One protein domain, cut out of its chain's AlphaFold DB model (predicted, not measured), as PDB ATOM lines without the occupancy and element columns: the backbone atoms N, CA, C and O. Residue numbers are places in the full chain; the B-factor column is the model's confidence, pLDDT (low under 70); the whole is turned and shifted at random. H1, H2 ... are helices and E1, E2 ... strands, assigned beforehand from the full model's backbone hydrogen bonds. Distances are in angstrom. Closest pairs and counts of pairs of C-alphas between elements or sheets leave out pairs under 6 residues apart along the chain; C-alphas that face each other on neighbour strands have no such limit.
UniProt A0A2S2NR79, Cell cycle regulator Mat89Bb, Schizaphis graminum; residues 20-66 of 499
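This is residues 20 to 66 of the 499 residues of the protein "Cell cycle regulator Mat89Bb" of Schizaphis graminum (UniProt A0A2S2NR79). The model is a narrow, twisted ribbon of three strands, with E3 between E1 and E2, and a very short helix, H1, at the end of the ribbon where E1 and E3 end. Residues 20 to 25 form a tail at the other end, and residues 35 to 44 loop back from E1 to E2, which folds back into E3 as a hairpin. The printed part has 47 residues, with three named strands and one named helix in the order E1, E2, E3, H1; the sheet, in the order E1, E3, E2, is mixed, and the class is mostly strand. The whole is only just loose, close to extended, with a radius of gyration of the C-alphas of 13.8 A, and only just elongated, spanning 43 by 22 by 12 A.

E3, residues 54 to 62, is 26.1 A long and ends with C-alpha 62 at (-37.704, 2.935, -40.790). E1, residues 26 to 34, is 25.5 A long and begins with C-alpha 26 at (-53.021, 20.307, -29.686). E2 is residues 45 to 51, 15.8 A. H1 is residues 63 to 66, 5.4 A, ending with C-alpha 66 at (-40.895, 2.488, -34.767).

E1 and E3 are parallel at 17 degrees, with N 30 and O 57 2.8 A apart, within hydrogen-bond range. E3 and E2, a hairpin, are antiparallel at 157 degrees, with N 56 and O 48 at 2.9 A. The edge strands E1 and E2 are apart, but only just, at 8.3 A. The sheet is twisted, up to 4.2 A off its best plane. H1 is on the sheet, over E1, at a height over the sheet of 7.9 A from a local plane fitted to just 6 C-alphas; the closest C-alphas of E1 and H1 are those of Tyr 34 and Ala 63, 5.4 A. H1 is too short for an O i to N i+4 pair, and its one O i to N i+3 pair is within range.

The C-alphas of Ser 20 and Ser 37, the two farthest apart, are 44.2 A apart. The printed part has no cut and no long link. Its mean pLDDT is 90.7, and no printed residue is under 70.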
ATOM      1  N   SER A  20     -68.928  17.389 -24.086       74.69
ATOM      2  CA  SER A  20     -67.726  17.685 -24.872       74.69
ATOM      3  C   SER A  20     -66.994  18.928 -24.357       74.69
ATOM      4  O   SER A  20     -67.586  19.791 -23.709       74.69
ATOM      5  N   MET A  21     -65.685  18.993 -24.611       79.12
ATOM      6  CA  MET A  21     -64.804  20.096 -24.213       79.12
ATOM      7  C   MET A  21     -64.074  20.636 -25.442       79.12
ATOM      8  O   MET A  21     -63.720  19.860 -26.329       79.12
ATOM      9  N   SER A  22     -63.817  21.942 -25.471       84.88
ATOM     10  CA  SER A  22     -63.006  22.562 -26.517       84.88
ATOM     11  C   SER A  22     -61.519  22.215 -26.362       84.88
ATOM     12  O   SER A  22     -60.962  22.175 -25.258       84.88
ATOM     13  N   ILE A  23     -60.861  22.000 -27.496       87.56
ATOM     14  CA  ILE A  23     -59.417  21.812 -27.615       87.56
ATOM     15  C   ILE A  23     -58.766  23.193 -27.561       87.56
ATOM     16  O   ILE A  23     -58.890  23.984 -28.492       87.56
ATOM     17  N   HIS A  24     -58.089  23.487 -26.454       86.56
ATOM     18  CA  HIS A  24     -57.383  24.758 -26.276       86.56
ATOM     19  C   HIS A  24     -55.992  24.739 -26.915       86.56
ATOM     20  O   HIS A  24     -55.498  25.779 -27.327       86.56
ATOM     21  N   HIS A  25     -55.373  23.561 -26.979       88.25
ATOM     22  CA  HIS A  25     -54.067  23.348 -27.578       88.25
ATOM     23  C   HIS A  25     -53.937  21.877 -28.002       88.25
ATOM     24  O   HIS A  25     -54.436  20.985 -27.306       88.25
ATOM     25  N   CYS A  26     -53.283  21.628 -29.134       90.19
ATOM     26  CA  CYS A  26     -53.021  20.307 -29.686       90.19
ATOM     27  C   CYS A  26     -51.566  20.223 -30.159       90.19
ATOM     28  O   CYS A  26     -51.147  21.004 -31.006       90.19
ATOM     29  N   HIS A  27     -50.825  19.241 -29.652       90.88
ATOM     30  CA  HIS A  27     -49.538  18.848 -30.216       90.88
ATOM     31  C   HIS A  27     -49.766  17.654 -31.152       90.88
ATOM     32  O   HIS A  27     -50.107  16.559 -30.696       90.88
ATOM     33  N   LEU A  28     -49.639  17.874 -32.462       92.75
ATOM     34  CA  LEU A  28     -49.802  16.849 -33.488       92.75
ATOM     35  C   LEU A  28     -48.440  16.243 -33.834       92.75
ATOM     36  O   LEU A  28     -47.595  16.905 -34.429       92.75
ATOM     37  N   VAL A  29     -48.256  14.961 -33.519       93.69
ATOM     38  CA  VAL A  29     -47.052  14.204 -33.888       93.69
ATOM     39  C   VAL A  29     -47.380  13.253 -35.030       93.69
ATOM     40  O   VAL A  29     -48.238  12.380 -34.892       93.69
ATOM     41  N   ILE A  30     -46.692  13.412 -36.156       94.44
ATOM     42  CA  ILE A  30     -46.851  12.570 -37.342       94.44
ATOM     43  C   ILE A  30     -45.625  11.684 -37.474       94.44
ATOM     44  O   ILE A  30     -44.505  12.173 -37.581       94.44
ATOM     45  N   ILE A  31     -45.847  10.374 -37.497       94.75
ATOM     46  CA  ILE A  31     -44.792   9.387 -37.708       94.75
ATOM     47  C   ILE A  31     -45.000   8.781 -39.092       94.75
ATOM     48  O   ILE A  31     -45.871   7.935 -39.288       94.75
ATOM     49  N   ASN A  32     -44.207   9.236 -40.052       94.94
ATOM     50  CA  ASN A  32     -44.045   8.573 -41.331       94.94
ATOM     51  C   ASN A  32     -43.159   7.337 -41.139       94.94
ATOM     52  O   ASN A  32     -42.034   7.444 -40.647       94.94
ATOM     53  N   THR A  33     -43.666   6.167 -41.520       94.50
ATOM     54  CA  THR A  33     -42.926   4.906 -41.432       94.50
ATOM     55  C   THR A  33     -42.795   4.253 -42.800       94.50
ATOM     56  O   THR A  33     -43.731   4.287 -43.597       94.50
ATOM     57  N   TYR A  34     -41.623   3.682 -43.079       93.69
ATOM     58  CA  TYR A  34     -41.288   3.102 -44.378       93.69
ATOM     59  C   TYR A  34     -40.445   1.822 -44.224       93.69
ATOM     60  O   TYR A  34     -39.762   1.664 -43.209       93.69
ATOM     61  N   PRO A  35     -40.480   0.885 -45.194       94.81
ATOM     62  CA  PRO A  35     -39.641  -0.311 -45.161       94.81
ATOM     63  C   PRO A  35     -38.149   0.034 -45.139       94.81
ATOM     64  O   PRO A  35     -37.712   0.921 -45.867       94.81
ATOM     65  N   ASP A  36     -37.350  -0.714 -44.375       92.50
ATOM     66  CA  ASP A  36     -35.899  -0.504 -44.244       92.50
ATOM     67  C   ASP A  36     -35.124  -0.575 -45.574       92.50
ATOM     68  O   ASP A  36     -34.010  -0.066 -45.673       92.50
ATOM     69  N   SER A  37     -35.710  -1.191 -46.602       92.06
ATOM     70  CA  SER A  37     -35.127  -1.326 -47.938       92.06
ATOM     71  C   SER A  37     -35.274  -0.087 -48.831       92.06
ATOM     72  O   SER A  37     -34.701  -0.073 -49.919       92.06
ATOM     73  N   ILE A  38     -36.044   0.928 -48.423       92.38
ATOM     74  CA  ILE A  38     -36.393   2.081 -49.267       92.38
ATOM     75  C   ILE A  38     -35.817   3.374 -48.679       92.38
ATOM     76  O   ILE A  38     -35.849   3.605 -47.470       92.38
ATOM     77  N   THR A  39     -35.322   4.256 -49.550       84.62
ATOM     78  CA  THR A  39     -34.951   5.628 -49.189       84.62
ATOM     79  C   THR A  39     -36.198   6.499 -49.086       84.62
ATOM     80  O   THR A  39     -36.966   6.601 -50.041       84.62
ATOM     81  N   CYS A  40     -36.406   7.131 -47.936       88.31
ATOM     82  CA  CYS A  40     -37.590   7.945 -47.698       88.31
ATOM     83  C   CYS A  40     -37.444   9.374 -48.237       88.31
ATOM     84  O   CYS A  40     -36.438  10.033 -47.992       88.31
ATOM     85  N   GLU A  41     -38.490   9.868 -48.900       89.19
ATOM     86  CA  GLU A  41     -38.581  11.247 -49.404       89.19
ATOM     87  C   GLU A  41     -39.160  12.232 -48.372       89.19
ATOM     88  O   GLU A  41     -38.989  13.442 -48.491       89.19
ATOM     89  N   VAL A  42     -39.841  11.728 -47.335       90.44
ATOM     90  CA  VAL A  42     -40.351  12.545 -46.225       90.44
ATOM     91  C   VAL A  42     -39.217  12.858 -45.253       90.44
ATOM     92  O   VAL A  42     -38.578  11.940 -44.733       90.44
ATOM     93  N   THR A  43     -39.013  14.144 -44.979       90.06
ATOM     94  CA  THR A  43     -38.001  14.656 -44.050       90.06
ATOM     95  C   THR A  43     -38.540  14.821 -42.632       90.06
ATOM     96  O   THR A  43     -39.719  15.116 -42.426       90.06
ATOM     97  N   ASP A  44     -37.656  14.676 -41.646       91.00
ATOM     98  CA  ASP A  44     -37.955  15.030 -40.260       91.00
ATOM     99  C   ASP A  44     -38.219  16.535 -40.124       91.00
ATOM    100  O   ASP A  44     -37.486  17.363 -40.670       91.00
ATOM    101  N   HIS A  45     -39.231  16.891 -39.333       91.31
ATOM    102  CA  HIS A  45     -39.476  18.267 -38.914       91.31
ATOM    103  C   HIS A  45     -39.579  18.332 -37.389       91.31
ATOM    104  O   HIS A  45     -40.467  17.694 -36.814       91.31
ATOM    105  N   PRO A  46     -38.708  19.108 -36.712       89.75
ATOM    106  CA  PRO A  46     -38.819  19.300 -35.274       89.75
ATOM    107  C   PRO A  46     -40.138  19.997 -34.924       89.75
ATOM    108  O   PRO A  46     -40.770  20.629 -35.778       89.75
ATOM    109  N   SER A  47     -40.532  19.887 -33.655       90.12
ATOM    110  CA  SER A  47     -41.739  20.536 -33.143       90.12
ATOM    111  C   SER A  47     -41.715  22.041 -33.432       90.12
ATOM    112  O   SER A  47     -40.753  22.731 -33.084       90.12
ATOM    113  N   HIS A  48     -42.746  22.531 -34.117       89.38
ATOM    114  CA  HIS A  48     -42.928  23.941 -34.450       89.38
ATOM    115  C   HIS A  48     -44.412  24.312 -34.483       89.38
ATOM    116  O   HIS A  48     -45.279  23.496 -34.801       89.38
ATOM    117  N   THR A  49     -44.701  25.576 -34.187       91.94
ATOM    118  CA  THR A  49     -46.069  26.084 -34.108       91.94
ATOM    119  C   THR A  49     -46.649  26.370 -35.490       91.94
ATOM    120  O   THR A  49     -46.093  27.142 -36.269       91.94
ATOM    121  N   ILE A  50     -47.805  25.768 -35.780       90.62
ATOM    122  CA  ILE A  50     -48.591  26.002 -37.002       90.62
ATOM    123  C   ILE A  50     -49.654  27.082 -36.767       90.62
ATOM    124  O   ILE A  50     -49.983  27.851 -37.667       90.62
ATOM    125  N   SER A  51     -50.228  27.124 -35.562       89.94
ATOM    126  CA  SER A  51     -51.253  28.092 -35.155       89.94
ATOM    127  C   SER A  51     -51.244  28.260 -33.629       89.94
ATOM    128  O   SER A  51     -50.701  27.392 -32.951       89.94
ATOM    129  N   PRO A  52     -51.932  29.264 -33.050       88.25
ATOM    130  CA  PRO A  52     -52.002  29.445 -31.592       88.25
ATOM    131  C   PRO A  52     -52.527  28.232 -30.801       88.25
ATOM    132  O   PRO A  52     -52.374  28.176 -29.585       88.25
ATOM    133  N   ILE A  53     -53.181  27.283 -31.477       88.75
ATOM    134  CA  ILE A  53     -53.778  26.088 -30.874       88.75
ATOM    135  C   ILE A  53     -53.182  24.774 -31.411       88.75
ATOM    136  O   ILE A  53     -53.668  23.712 -31.030       88.75
ATOM    137  N   LEU A  54     -52.184  24.823 -32.309       91.31
ATOM    138  CA  LEU A  54     -51.619  23.641 -32.974       91.31
ATOM    139  C   LEU A  54     -50.102  23.745 -33.146       91.31
ATOM    140  O   LEU A  54     -49.637  24.566 -33.940       91.31
ATOM    141  N   ASP A  55     -49.388  22.816 -32.521       92.00
ATOM    142  CA  ASP A  55     -47.986  22.513 -32.805       92.00
ATOM    143  C   ASP A  55     -47.878  21.226 -33.627       92.00
ATOM    144  O   ASP A  55     -48.714  20.325 -33.506       92.00
ATOM    145  N   LEU A  56     -46.854  21.136 -34.473       92.88
ATOM    146  CA  LEU A  56     -46.601  20.001 -35.354       92.88
ATOM    147  C   LEU A  56     -45.169  19.494 -35.195       92.88
ATOM    148  O   LEU A  56     -44.216  20.260 -35.307       92.88
ATOM    149  N   GLU A  57     -45.027  18.183 -35.045       93.88
ATOM    150  CA  GLU A  57     -43.756  17.459 -35.088       93.88
ATOM    151  C   GLU A  57     -43.882  16.316 -36.111       93.88
ATOM    152  O   GLU A  57     -44.870  15.577 -36.100       93.88
ATOM    153  N   VAL A  58     -42.921  16.179 -37.033       94.75
ATOM    154  CA  VAL A  58     -42.915  15.118 -38.058       94.75
ATOM    155  C   VAL A  58     -41.653  14.283 -37.917       94.75
ATOM    156  O   VAL A  58     -40.545  14.811 -37.867       94.75
ATOM    157  N   HIS A  59     -41.829  12.969 -37.890       93.81
ATOM    158  CA  HIS A  59     -40.747  12.002 -37.824       93.81
ATOM    159  C   HIS A  59     -40.835  11.019 -38.973       93.81
ATOM    160  O   HIS A  59     -41.897  10.456 -39.215       93.81
ATOM    161  N   SER A  60     -39.716  10.779 -39.632       94.25
ATOM    162  CA  SER A  60     -39.577   9.833 -40.719       94.25
ATOM    163  C   SER A  60     -38.624   8.729 -40.290       94.25
ATOM    164  O   SER A  60     -37.424   8.945 -40.147       94.25
ATOM    165  N   ILE A  61     -39.167   7.542 -40.016       93.06
ATOM    166  CA  ILE A  61     -38.403   6.446 -39.413       93.06
ATOM    167  C   ILE A  61     -38.604   5.121 -40.159       93.06
ATOM    168  O   ILE A  61     -39.735   4.788 -40.534       93.06
ATOM    169  N   PRO A  62     -37.548   4.302 -40.316       93.25
ATOM    170  CA  PRO A  62     -37.704   2.935 -40.790       93.25
ATOM    171  C   PRO A  62     -38.643   2.138 -39.879       93.25
ATOM    172  O   PRO A  62     -38.654   2.336 -38.659       93.25
ATOM    173  N   ALA A  63     -39.409   1.216 -40.460       93.00
ATOM    174  CA  ALA A  63     -40.379   0.392 -39.745       93.00
ATOM    175  C   ALA A  63     -39.740  -0.391 -38.588       93.00
ATOM    176  O   ALA A  63     -40.324  -0.462 -37.508       93.00
ATOM    177  N   SER A  64     -38.507  -0.882 -38.756       92.38
ATOM    178  CA  SER A  64     -37.754  -1.562 -37.692       92.38
ATOM    179  C   SER A  64     -37.524  -0.707 -36.433       92.38
ATOM    180  O   SER A  64     -37.368  -1.248 -35.338       92.38
ATOM    181  N   LYS A  65     -37.532   0.628 -36.553       91.00
ATOM    182  CA  LYS A  65     -37.216   1.572 -35.466       91.00
ATOM    183  C   LYS A  65     -38.445   2.222 -34.828       91.00
ATOM    184  O   LYS A  65     -38.294   3.030 -33.908       91.00
ATOM    185  N   ILE A  66     -39.657   1.869 -35.266       92.12
ATOM    186  CA  ILE A  66     -40.895   2.488 -34.767       92.12
ATOM    187  C   ILE A  66     -41.062   2.351 -33.252       92.12
ATOM    188  O   ILE A  66     -41.402   3.329 -32.587       92.12
TER     189      ILE A  66